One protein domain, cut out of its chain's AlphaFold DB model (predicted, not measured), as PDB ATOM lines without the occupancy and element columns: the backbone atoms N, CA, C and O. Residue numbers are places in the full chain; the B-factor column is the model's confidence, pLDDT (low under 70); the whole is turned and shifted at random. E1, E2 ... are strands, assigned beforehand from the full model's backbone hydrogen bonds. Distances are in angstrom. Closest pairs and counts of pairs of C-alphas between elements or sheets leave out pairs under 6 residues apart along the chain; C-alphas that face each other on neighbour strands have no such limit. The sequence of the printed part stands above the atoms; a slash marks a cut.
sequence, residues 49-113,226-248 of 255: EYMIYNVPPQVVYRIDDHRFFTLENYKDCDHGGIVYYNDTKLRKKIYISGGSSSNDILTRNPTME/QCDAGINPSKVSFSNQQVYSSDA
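AT A GLANCE: This is residues 49 to 113 and 226 to 248 of the 255 residues of an uncharacterized protein of Serratia sp (UniProt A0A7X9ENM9). A twisted sheet of four strands, E2 to E5, makes the core, and a small two-stranded ribbon of E1 and E6 sits at one end of it, where E1 meets E3. Past E6, residues 240 to 248 fold back along the length of the sheet. The printed part has 88 residues with six named strands, E1 to E6 in chain order, and no named helix; the larger sheet has the order E2, E3, E4, E5, and both sheets are antiparallel. The class is all strand, though under half of the residues, 40 of 88, are in named elements. The whole is compact, with a radius of gyration of the C-alphas of 12.3 A and spans of 35 by 25 by 22 A.

IN THESE COORDINATES: E1, residues 50 to 53, begins with C-alpha 50 at (175.160, 142.543, 124.995). E2 is residues 58 to 62. E3, residues 67 to 76, is 23.1 A long and bends by 75 degrees at residue 73. E4, residues 79 to 87, is 25.1 A long. E5, residues 92 to 99, is 19.2 A long and bends by 60 degrees at residue 96. E6, residues 236 to 239, ends with C-alpha 239 at (176.641, 143.432, 129.723).

HOW THE PARTS SIT: E2, E3, E4 and E5 form a meander, each strand the antiparallel neighbour of the one before, in three hairpins. N 60 and O 69 of E2 and E3 are 2.9 A apart, N 70 and O 84 of E3 and E4 2.8 A, and N 94 and O 85 of E4 and E5 2.8 A, within hydrogen-bond range. The closest C-alphas of E1 and E3 are those of Tyr 53 and Asn 73, 5.2 A apart. E1 and E6 are antiparallel at 148 degrees, with N 52 and O 237 at 2.8 A. E6 is apart from E2, E3, E4 and E5.

THE WHOLE: The two C-alphas farthest apart, those of Asp 64 and Asn 240, are 36.1 A apart. Residues 114 to 225 are not printed, and C-alphas 113 and 226 are 10.2 A apart across this cut. The links that are printed whole are tight. Residues 245 to 248 of the model have pLDDT under 70.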
ATOM      1  N   GLU A  49     170.989 140.549 126.271       86.62
ATOM      2  CA  GLU A  49     172.383 140.540 126.689       86.62
ATOM      3  C   GLU A  49     173.260 141.082 125.559       86.62
ATOM      4  O   GLU A  49     173.082 140.738 124.387       86.62
ATOM      5  N   TYR A  50     174.209 141.940 125.916       88.50
ATOM      6  CA  TYR A  50     175.160 142.543 124.995       88.50
ATOM      7  C   TYR A  50     176.531 141.913 125.174       88.50
ATOM      8  O   TYR A  50     177.058 141.836 126.285       88.50
ATOM      9  N   MET A  51     177.128 141.501 124.064       91.12
ATOM     10  CA  MET A  51     178.453 140.903 124.015       91.12
ATOM     11  C   MET A  51     179.508 142.001 123.873       91.12
ATOM     12  O   MET A  51     179.349 142.955 123.107       91.12
ATOM     13  N   ILE A  52     180.581 141.877 124.643       91.75
ATOM     14  CA  ILE A  52     181.747 142.755 124.600       91.75
ATOM     15  C   ILE A  52     182.942 141.893 124.215       91.75
ATOM     16  O   ILE A  52     183.422 141.070 124.997       91.75
ATOM     17  N   TYR A  53     183.402 142.077 122.989       91.19
ATOM     18  CA  TYR A  53     184.500 141.356 122.382       91.19
ATOM     19  C   TYR A  53     185.813 142.086 122.628       91.19
ATOM     20  O   TYR A  53     185.966 143.267 122.313       91.19
ATOM     21  N   ASN A  54     186.798 141.361 123.158       91.19
ATOM     22  CA  ASN A  54     188.164 141.860 123.244       91.19
ATOM     23  C   ASN A  54     188.841 141.726 121.877       91.19
ATOM     24  O   ASN A  54     189.540 140.742 121.617       91.19
ATOM     25  N   VAL A  55     188.581 142.694 121.004       90.56
ATOM     26  CA  VAL A  55     189.084 142.729 119.633       90.56
ATOM     27  C   VAL A  55     189.485 144.160 119.269       90.56
ATOM     28  O   VAL A  55     188.777 145.099 119.650       90.56
ATOM     29  N   PRO A  56     190.618 144.375 118.579       91.38
ATOM     30  CA  PRO A  56     190.982 145.717 118.154       91.38
ATOM     31  C   PRO A  56     189.996 146.241 117.092       91.38
ATOM     32  O   PRO A  56     189.547 145.474 116.230       91.38
ATOM     33  N   PRO A  57     189.679 147.547 117.120       92.38
ATOM     34  CA  PRO A  57     189.023 148.222 116.007       92.38
ATOM     35  C   PRO A  57     189.760 147.997 114.685       92.38
ATOM     36  O   PRO A  57     190.987 148.091 114.642       92.38
ATOM     37  N   GLN A  58     189.019 147.769 113.603       94.44
ATOM     38  CA  GLN A  58     189.581 147.725 112.248       94.44
ATOM     39  C   GLN A  58     189.130 148.937 111.452       94.44
ATOM     40  O   GLN A  58     187.956 149.293 111.515       94.44
ATOM     41  N   VAL A  59     190.020 149.542 110.663       96.25
ATOM     42  CA  VAL A  59     189.613 150.519 109.643       96.25
ATOM     43  C   VAL A  59     189.019 149.750 108.470       96.25
ATOM     44  O   VAL A  59     189.749 149.092 107.737       96.25
ATOM     45  N   VAL A  60     187.701 149.840 108.296       97.12
ATOM     46  CA  VAL A  60     186.978 149.073 107.270       97.12
ATOM     47  C   VAL A  60     186.734 149.843 105.980       97.12
ATOM     48  O   VAL A  60     186.439 149.252 104.947       97.12
ATOM     49  N   TYR A  61     186.872 151.167 106.020       97.88
ATOM     50  CA  TYR A  61     186.851 152.015 104.834       97.88
ATOM     51  C   TYR A  61     187.593 153.314 105.125       97.88
ATOM     52  O   TYR A  61     187.267 154.013 106.083       97.88
ATOM     53  N   ARG A  62     188.564 153.684 104.292       96.88
ATOM     54  CA  ARG A  62     189.321 154.928 104.439       96.88
ATOM     55  C   ARG A  62     188.907 155.937 103.373       96.88
ATOM     56  O   ARG A  62     189.060 155.681 102.179       96.88
ATOM     57  N   ILE A  63     188.401 157.093 103.803       96.50
ATOM     58  CA  ILE A  63     188.136 158.218 102.902       96.50
ATOM     59  C   ILE A  63     189.466 158.915 102.618       96.50
ATOM     60  O   ILE A  63     189.893 158.981 101.475       96.50
ATOM     61  N   ASP A  64     190.160 159.365 103.658       94.25
ATOM     62  CA  ASP A  64     191.473 160.003 103.558       94.25
ATOM     63  C   ASP A  64     192.298 159.763 104.837       94.25
ATOM     64  O   ASP A  64     192.002 158.858 105.625       94.25
ATOM     65  N   ASP A  65     193.360 160.543 105.036       92.38
ATOM     66  CA  ASP A  65     194.279 160.412 106.170       92.38
ATOM     67  C   ASP A  65     193.602 160.639 107.531       92.38
ATOM     68  O   ASP A  65     194.066 160.125 108.552       92.38
ATOM     69  N   HIS A  66     192.499 161.395 107.565       92.81
ATOM     70  CA  HIS A  66     191.826 161.793 108.801       92.81
ATOM     71  C   HIS A  66     190.400 161.264 108.925       92.81
ATOM     72  O   HIS A  66     189.901 161.183 110.049       92.81
ATOM     73  N   ARG A  67     189.754 160.908 107.808       95.06
ATOM     74  CA  ARG A  67     188.365 160.447 107.749       95.06
ATOM     75  C   ARG A  67     188.287 158.975 107.361       95.06
ATOM     76  O   ARG A  67     188.764 158.572 106.298       95.06
ATOM     77  N   PHE A  68     187.672 158.158 108.207       96.06
ATOM     78  CA  PHE A  68     187.570 156.715 107.983       96.06
ATOM     79  C   PHE A  68     186.459 156.073 108.812       96.06
ATOM     80  O   PHE A  68     186.036 156.600 109.839       96.06
ATOM     81  N   PHE A  69     186.008 154.900 108.379       96.69
ATOM     82  CA  PHE A  69     185.069 154.065 109.106       96.69
ATOM     83  C   PHE A  69     185.811 152.964 109.854       96.69
ATOM     84  O   PHE A  69     186.722 152.345 109.297       96.69
ATOM     85  N   THR A  70     185.407 152.700 111.092       96.69
ATOM     86  CA  THR A  70     185.897 151.570 111.884       96.69
ATOM     87  C   THR A  70     184.800 150.556 112.146       96.69
ATOM     88  O   THR A  70     183.652 150.949 112.317       96.69
ATOM     89  N   LEU A  71     185.160 149.272 112.206       95.62
ATOM     90  CA  LEU A  71     184.342 148.206 112.783       95.62
ATOM     91  C   LEU A  71     184.903 147.862 114.165       95.62
ATOM     92  O   LEU A  71     186.096 147.587 114.314       95.62
ATOM     93  N   GLU A  72     184.046 147.904 115.180       94.00
ATOM     94  CA  GLU A  72     184.412 147.748 116.591       94.00
ATOM     95  C   GLU A  72     183.476 146.773 117.297       94.00
ATOM     96  O   GLU A  72     182.331 146.605 116.889       94.00
ATOM     97  N   ASN A  73     183.952 146.140 118.373       92.88
ATOM     98  CA  ASN A  73     183.158 145.217 119.191       92.88
ATOM     99  C   ASN A  73     182.405 144.141 118.373       92.88
ATOM    100  O   ASN A  73     181.208 143.922 118.555       92.88
ATOM    101  N   TYR A  74     183.107 143.508 117.436       93.25
ATOM    102  CA  TYR A  74     182.570 142.505 116.518       93.25
ATOM    103  C   TYR A  74     183.009 141.097 116.922       93.25
ATOM    104  O   TYR A  74     184.061 140.907 117.541       93.25
ATOM    105  N   LYS A  75     182.198 140.103 116.554       94.56
ATOM    106  CA  LYS A  75     182.538 138.688 116.728       94.56
ATOM    107  C   LYS A  75     183.513 138.229 115.645       94.56
ATOM    108  O   LYS A  75     184.474 137.532 115.938       94.56
ATOM    109  N   ASP A  76     183.229 138.626 114.414       95.12
ATOM    110  CA  ASP A  76     184.018 138.415 113.203       95.12
ATOM    111  C   ASP A  76     183.505 139.398 112.126       95.12
ATOM    112  O   ASP A  76     182.622 140.214 112.407       95.12
ATOM    113  N   CYS A  77     184.054 139.362 110.910       94.69
ATOM    114  CA  CYS A  77     183.673 140.293 109.837       94.69
ATOM    115  C   CYS A  77     182.211 140.164 109.368       94.69
ATOM    116  O   CYS A  77     181.691 141.088 108.737       94.69
ATOM    117  N   ASP A  78     181.553 139.043 109.670       93.06
ATOM    118  CA  ASP A  78     180.214 138.700 109.193       93.06
ATOM    119  C   ASP A  78     179.167 138.676 110.312       93.06
ATOM    120  O   ASP A  78     177.995 138.426 110.038       93.06
ATOM    121  N   HIS A  79     179.556 138.958 111.558       92.25
ATOM    122  CA  HIS A  79     178.673 138.825 112.713       92.25
ATOM    123  C   HIS A  79     178.850 139.960 113.729       92.25
ATOM    124  O   HIS A  79     179.877 140.087 114.410       92.25
ATOM    125  N   GLY A  80     177.775 140.732 113.891       88.94
ATOM    126  CA  GLY A  80     177.678 141.847 114.820       88.94
ATOM    127  C   GLY A  80     178.637 142.982 114.484       88.94
ATOM    128  O   GLY A  80     179.027 143.199 113.335       88.94
ATOM    129  N   GLY A  81     179.012 143.718 115.525       92.69
ATOM    130  CA  GLY A  81     179.926 144.835 115.416       92.69
ATOM    131  C   GLY A  81     179.225 146.161 115.183       92.69
ATOM    132  O   GLY A  81     178.116 146.254 114.647       92.69
ATOM    133  N   ILE A  82     179.915 147.208 115.602       93.69
ATOM    134  CA  ILE A  82     179.462 148.585 115.546       93.69
ATOM    135  C   ILE A  82     180.357 149.317 114.565       93.69
ATOM    136  O   ILE A  82     181.581 149.329 114.728       93.69
ATOM    137  N   VAL A  83     179.747 149.931 113.555       95.00
ATOM    138  CA  VAL A  83     180.467 150.795 112.626       95.00
ATOM    139  C   VAL A  83     180.425 152.228 113.132       95.00
ATOM    140  O   VAL A  83     179.369 152.744 113.511       95.00
ATOM    141  N   TYR A  84     181.580 152.883 113.109       94.81
ATOM    142  CA  TYR A  84     181.725 154.299 113.422       94.81
ATOM    143  C   TYR A  84     182.373 155.042 112.266       94.81
ATOM    144  O   TYR A  84     183.311 154.538 111.663       94.81
ATOM    145  N   TYR A  85     181.934 156.269 112.010       94.19
ATOM    146  CA  TYR A  85     182.695 157.248 111.244       94.19
ATOM    147  C   TYR A  85     183.622 157.998 112.199       94.19
ATOM    148  O   TYR A  85     183.191 158.454 113.260       94.19
ATOM    149  N   ASN A  86     184.880 158.155 111.813       93.75
ATOM    150  CA  ASN A  86     185.900 158.861 112.567       93.75
ATOM    151  C   ASN A  86     186.442 160.012 111.721       93.75
ATOM    152  O   ASN A  86     186.737 159.834 110.543       93.75
ATOM    153  N   ASP A  87     186.613 161.171 112.353       92.81
ATOM    154  CA  ASP A  87     187.346 162.313 111.818       92.81
ATOM    155  C   ASP A  87     188.348 162.785 112.875       92.81
ATOM    156  O   ASP A  87     187.978 163.388 113.890       92.81
ATOM    157  N   THR A  88     189.632 162.504 112.659       90.56
ATOM    158  CA  THR A  88     190.681 162.834 113.634       90.56
ATOM    159  C   THR A  88     191.009 164.323 113.677       90.56
ATOM    160  O   THR A  88     191.452 164.816 114.715       90.56
ATOM    161  N   LYS A  89     190.781 165.055 112.580       90.75
ATOM    162  CA  LYS A  89     191.022 166.504 112.499       90.75
ATOM    163  C   LYS A  89     189.979 167.256 113.322       90.75
ATOM    164  O   LYS A  89     190.322 168.183 114.054       90.75
ATOM    165  N   LEU A  90     188.723 166.817 113.246       89.00
ATOM    166  CA  LEU A  90     187.606 167.374 114.011       89.00
ATOM    167  C   LEU A  90     187.389 166.688 115.368       89.00
ATOM    168  O   LEU A  90     186.531 167.130 116.132       89.00
ATOM    169  N   ARG A  91     188.150 165.628 115.675       88.44
ATOM    170  CA  ARG A  91     187.988 164.774 116.868       88.44
ATOM    171  C   ARG A  91     186.552 164.254 117.022       88.44
ATOM    172  O   ARG A  91     186.008 164.233 118.125       88.44
ATOM    173  N   LYS A  92     185.932 163.857 115.908       87.94
ATOM    174  CA  LYS A  92     184.571 163.310 115.879       87.94
ATOM    175  C   LYS A  92     184.616 161.795 115.744       87.94
ATOM    176  O   LYS A  92     185.336 161.271 114.899       87.94
ATOM    177  N   LYS A  93     183.788 161.116 116.534       90.56
ATOM    178  CA  LYS A  93     183.417 159.714 116.345       90.56
ATOM    179  C   LYS A  93     181.900 159.629 116.361       90.56
ATOM    180  O   LYS A  93     181.267 160.074 117.314       90.56
ATOM    181  N   ILE A  94     181.323 159.134 115.276       89.94
ATOM    182  CA  ILE A  94     179.878 159.127 115.049       89.94
ATOM    183  C   ILE A  94     179.452 157.682 114.851       89.94
ATOM    184  O   ILE A  94     179.996 156.994 113.993       89.94
ATOM    185  N   TYR A  95     178.502 157.224 115.665       90.75
ATOM    186  CA  TYR A  95     177.864 155.927 115.468       90.75
ATOM    187  C   TYR A  95     177.147 155.907 114.116       90.75
ATOM    188  O   TYR A  95     176.401 156.835 113.794       90.75
ATOM    189  N   ILE A  96     177.370 154.843 113.351       91.81
ATOM    190  CA  ILE A  96     176.796 154.656 112.020       91.81
ATOM    191  C   ILE A  96     175.737 153.565 112.054       91.81
ATOM    192  O   ILE A  96     174.587 153.820 111.703       91.81
ATOM    193  N   SER A  97     176.104 152.358 112.483       91.31
ATOM    194  CA  SER A  97     175.196 151.213 112.440       91.31
ATOM    195  C   SER A  97     175.686 150.032 113.282       91.31
ATOM    196  O   SER A  97     176.865 149.945 113.640       91.31
ATOM    197  N   GLY A  98     174.779 149.085 113.526       89.88
ATOM    198  CA  GLY A  98     175.054 147.803 114.167       89.88
ATOM    199  C   GLY A  98     174.966 147.824 115.686       89.88
ATOM    200  O   GLY A  98     174.387 148.717 116.298       89.88
ATOM    201  N   GLY A  99     175.530 146.797 116.298       88.69
ATOM    202  CA  GLY A  99     175.353 146.521 117.713       88.69
ATOM    203  C   GLY A  99     176.047 145.230 118.105       88.69
ATOM    204  O   GLY A  99     176.730 144.586 117.303       88.69
ATOM    205  N   SER A 100     175.887 144.858 119.366       87.75
ATOM    206  CA  SER A 100     176.433 143.613 119.900       87.75
ATOM    207  C   SER A 100     175.445 142.865 120.788       87.75
ATOM    208  O   SER A 100     175.858 142.057 121.622       87.75
ATOM    209  N   SER A 101     174.142 143.121 120.632       88.00
ATOM    210  CA  SER A 101     173.127 142.307 121.298       88.00
ATOM    211  C   SER A 101     173.181 140.858 120.812       88.00
ATOM    212  O   SER A 101     173.709 140.558 119.737       88.00
ATOM    213  N   SER A 102     172.571 139.957 121.579       84.19
ATOM    214  CA  SER A 102     172.373 138.557 121.189       84.19
ATOM    215  C   SER A 102     171.716 138.371 119.812       84.19
ATOM    216  O   SER A 102     171.908 137.319 119.208       84.19
ATOM    217  N   ASN A 103     170.994 139.375 119.300       82.94
ATOM    218  CA  ASN A 103     170.430 139.372 117.951       82.94
ATOM    219  C   ASN A 103     171.407 139.938 116.907       82.94
ATOM    220  O   ASN A 103     171.549 139.363 115.832       82.94
ATOM    221  N   ASP A 104     172.118 141.028 117.218       85.06
ATOM    222  CA  ASP A 104     173.043 141.671 116.269       85.06
ATOM    223  C   ASP A 104     174.183 140.729 115.860       85.06
ATOM    224  O   ASP A 104     174.573 140.673 114.695       85.06
ATOM    225  N   ILE A 105     174.681 139.929 116.806       87.88
ATOM    226  CA  ILE A 105     175.783 138.975 116.595       87.88
ATOM    227  C   ILE A 105     175.421 137.772 115.710       87.88
ATOM    228  O   ILE A 105     176.276 136.923 115.455       87.88
ATOM    229  N   LEU A 106     174.174 137.662 115.250       87.25
ATOM    230  CA  LEU A 106     173.735 136.604 114.335       87.25
ATOM    231  C   LEU A 106     173.902 136.983 112.864       87.25
ATOM    232  O   LEU A 106     173.707 136.144 111.989       87.25
ATOM    233  N   THR A 107     174.237 138.237 112.586       87.25
ATOM    234  CA  THR A 107     174.128 138.809 111.246       87.25
ATOM    235  C   THR A 107     175.216 139.846 110.994       87.25
ATOM    236  O   THR A 107     175.723 140.453 111.939       87.25
ATOM    237  N   ARG A 108     175.562 140.087 109.726       90.00
ATOM    238  CA  ARG A 108     176.586 141.074 109.366       90.00
ATOM    239  C   ARG A 108     176.098 142.487 109.655       90.00
ATOM    240  O   ARG A 108     174.949 142.801 109.384       90.00
ATOM    241  N   ASN A 109     176.977 143.358 110.148       92.56
ATOM    242  CA  ASN A 109     176.660 144.771 110.351       92.56
ATOM    243  C   ASN A 109     175.983 145.418 109.103       92.56
ATOM    244  O   ASN A 109     176.474 145.217 107.987       92.56
ATOM    245  N   PRO A 110     174.928 146.252 109.273       91.12
ATOM    246  CA  PRO A 110     174.156 146.834 108.168       91.12
ATOM    247  C   PRO A 110     174.975 147.559 107.097       91.12
ATOM    248  O   PRO A 110     174.615 147.543 105.922       91.12
ATOM    249  N   THR A 111     176.039 148.252 107.502       93.44
ATOM    250  CA  THR A 111     176.900 149.014 106.590       93.44
ATOM    251  C   THR A 111     177.912 148.103 105.905       93.44
ATOM    252  O   THR A 111     178.171 148.265 104.714       93.44
ATOM    253  N   MET A 112     178.428 147.101 106.623       93.56
ATOM    254  CA  MET A 112     179.355 146.101 106.079       93.56
ATOM    255  C   MET A 112     178.693 145.157 105.062       93.56
ATOM    256  O   MET A 112     179.386 144.507 104.281       93.56
ATOM    257  N   GLU A 113     177.361 145.082 105.030       91.56
ATOM    258  CA  GLU A 113     176.618 144.293 104.038       91.56
ATOM    259  C   GLU A 113     176.725 144.858 102.607       91.56
ATOM    260  O   GLU A 113     176.510 144.147 101.621       91.56
ATOM    261  N   GLN A 226     185.948 146.713 103.652       95.69
ATOM    262  CA  GLN A 226     186.751 145.502 103.804       95.69
ATOM    263  C   GLN A 226     187.058 145.270 105.277       95.69
ATOM    264  O   GLN A 226     187.227 146.214 106.036       95.69
ATOM    265  N   CYS A 227     187.124 144.011 105.684       95.00
ATOM    266  CA  CYS A 227     187.469 143.603 107.040       95.00
ATOM    267  C   CYS A 227     188.474 142.451 106.952       95.00
ATOM    268  O   CYS A 227     188.360 141.595 106.072       95.00
ATOM    269  N   ASP A 228     189.471 142.452 107.832       96.12
ATOM    270  CA  ASP A 228     190.463 141.390 107.945       96.12
ATOM    271  C   ASP A 228     189.912 140.255 108.816       96.12
ATOM    272  O   ASP A 228     189.831 140.358 110.044       96.12
ATOM    273  N   ALA A 229     189.547 139.151 108.162       94.94
ATOM    274  CA  ALA A 229     189.033 137.948 108.814       94.94
ATOM    275  C   ALA A 229     190.087 137.208 109.663       94.94
ATOM    276  O   ALA A 229     189.744 136.297 110.420       94.94
ATOM    277  N   GLY A 230     191.369 137.575 109.557       95.25
ATOM    278  CA  GLY A 230     192.433 137.078 110.427       95.25
ATOM    279  C   GLY A 230     192.366 137.650 111.846       95.25
ATOM    280  O   GLY A 230     192.828 137.002 112.789       95.25
ATOM    281  N   ILE A 231     191.749 138.821 112.028       92.00
ATOM    282  CA  ILE A 231     191.609 139.478 113.330       92.00
ATOM    283  C   ILE A 231     190.318 138.997 113.995       92.00
ATOM    284  O   ILE A 231     189.215 139.358 113.592       92.00
ATOM    285  N   ASN A 232     190.466 138.202 115.053       90.38
ATOM    286  CA  ASN A 232     189.348 137.606 115.777       90.38
ATOM    287  C   ASN A 232     189.434 137.910 117.281       90.38
ATOM    288  O   ASN A 232     190.539 138.021 117.827       90.38
ATOM    289  N   PRO A 233     188.294 138.021 117.981       91.94
ATOM    290  CA  PRO A 233     188.277 138.204 119.422       91.94
ATOM    291  C   PRO A 233     188.862 136.992 120.142       91.94
ATOM    292  O   PRO A 233     188.553 135.842 119.837       91.94
ATOM    293  N   SER A 234     189.652 137.249 121.182       90.19
ATOM    294  CA  SER A 234     190.187 136.184 122.040       90.19
ATOM    295  C   SER A 234     189.271 135.849 123.221       90.19
ATOM    296  O   SER A 234     189.422 134.805 123.854       90.19
ATOM    297  N   LYS A 235     188.404 136.791 123.608       92.50
ATOM    298  CA  LYS A 235     187.541 136.725 124.795       92.50
ATOM    299  C   LYS A 235     186.249 137.497 124.545       92.50
ATOM    300  O   LYS A 235     186.262 138.500 123.832       92.50
ATOM    301  N   VAL A 236     185.183 137.053 125.201       93.19
ATOM    302  CA  VAL A 236     183.890 137.736 125.254       93.19
ATOM    303  C   VAL A 236     183.471 137.908 126.712       93.19
ATOM    304  O   VAL A 236     183.666 137.008 127.531       93.19
ATOM    305  N   SER A 237     182.925 139.071 127.038       92.25
ATOM    306  CA  SER A 237     182.197 139.322 128.281       92.25
ATOM    307  C   SER A 237     180.796 139.831 127.970       92.25
ATOM    308  O   SER A 237     180.496 140.164 126.826       92.25
ATOM    309  N   PHE A 238     179.946 139.908 128.987       90.81
ATOM    310  CA  PHE A 238     178.539 140.239 128.817       90.81
ATOM    311  C   PHE A 238     178.149 141.473 129.627       90.81
ATOM    312  O   PHE A 238     178.727 141.751 130.679       90.81
ATOM    313  N   SER A 239     177.179 142.221 129.114       85.31
ATOM    314  CA  SER A 239     176.641 143.432 129.723       85.31
ATOM    315  C   SER A 239     175.132 143.500 129.519       85.31
ATOM    316  O   SER A 239     174.608 143.056 128.501       85.31
ATOM    317  N   ASN A 240     174.432 144.130 130.462       84.19
ATOM    318  CA  ASN A 240     172.996 144.406 130.346       84.19
ATOM    319  C   ASN A 240     172.704 145.669 129.514       84.19
ATOM    320  O   ASN A 240     171.547 146.029 129.311       84.19
ATOM    321  N   GLN A 241     173.748 146.380 129.080       81.25
ATOM    322  CA  GLN A 241     173.656 147.592 128.269       81.25
ATOM    323  C   GLN A 241     174.677 147.558 127.130       81.25
ATOM    324  O   GLN A 241     175.814 147.114 127.324       81.25
ATOM    325  N   GLN A 242     174.282 148.084 125.968       77.69
ATOM    326  CA  GLN A 242     175.189 148.307 124.847       77.69
ATOM    327  C   GLN A 242     176.281 149.291 125.265       77.69
ATOM    328  O   GLN A 242     175.998 150.409 125.699       77.69
ATOM    329  N   VAL A 243     177.538 148.883 125.106       74.50
ATOM    330  CA  VAL A 243     178.684 149.769 125.303       74.50
ATOM    331  C   VAL A 243     179.046 150.374 123.955       74.50
ATOM    332  O   VAL A 243     179.283 149.644 122.990       74.50
ATOM    333  N   TYR A 244     179.083 151.701 123.901       72.88
ATOM    334  CA  TYR A 244     179.575 152.455 122.756       72.88
ATOM    335  C   TYR A 244     180.911 153.094 123.116       72.88
ATOM    336  O   TYR A 244     181.069 153.657 124.199       72.88
ATOM    337  N   SER A 245     181.873 153.023 122.201       64.12
ATOM    338  CA  SER A 245     183.156 153.695 122.374       64.12
ATOM    339  C   SER A 245     182.992 155.194 122.114       64.12
ATOM    340  O   SER A 245     182.591 155.594 121.019       64.12
ATOM    341  N   SER A 246     183.273 156.019 123.125       57.88
ATOM    342  CA  SER A 246     183.196 157.484 123.035       57.88
ATOM    343  C   SER A 246     184.445 158.116 122.426       57.88
ATOM    344  O   SER A 246     184.371 159.210 121.868       57.88
ATOM    345  N   ASP A 247     185.588 157.438 122.526       57.56
ATOM    346  CA  ASP A 247     186.870 157.989 122.108       57.56
ATOM    347  C   ASP A 247     187.156 157.631 120.651       57.56
ATOM    348  O   ASP A 247     186.959 156.490 120.217       57.56
ATOM    349  N   ALA A 248     187.637 158.622 119.892       52.22
ATOM    350  CA  ALA A 248     188.109 158.419 118.531       52.22
ATOM    351  C   ALA A 248     189.171 157.317 118.526       52.22
ATOM    352  O   ALA A 248     190.187 157.401 119.225       52.22
TER     353      ALA A 248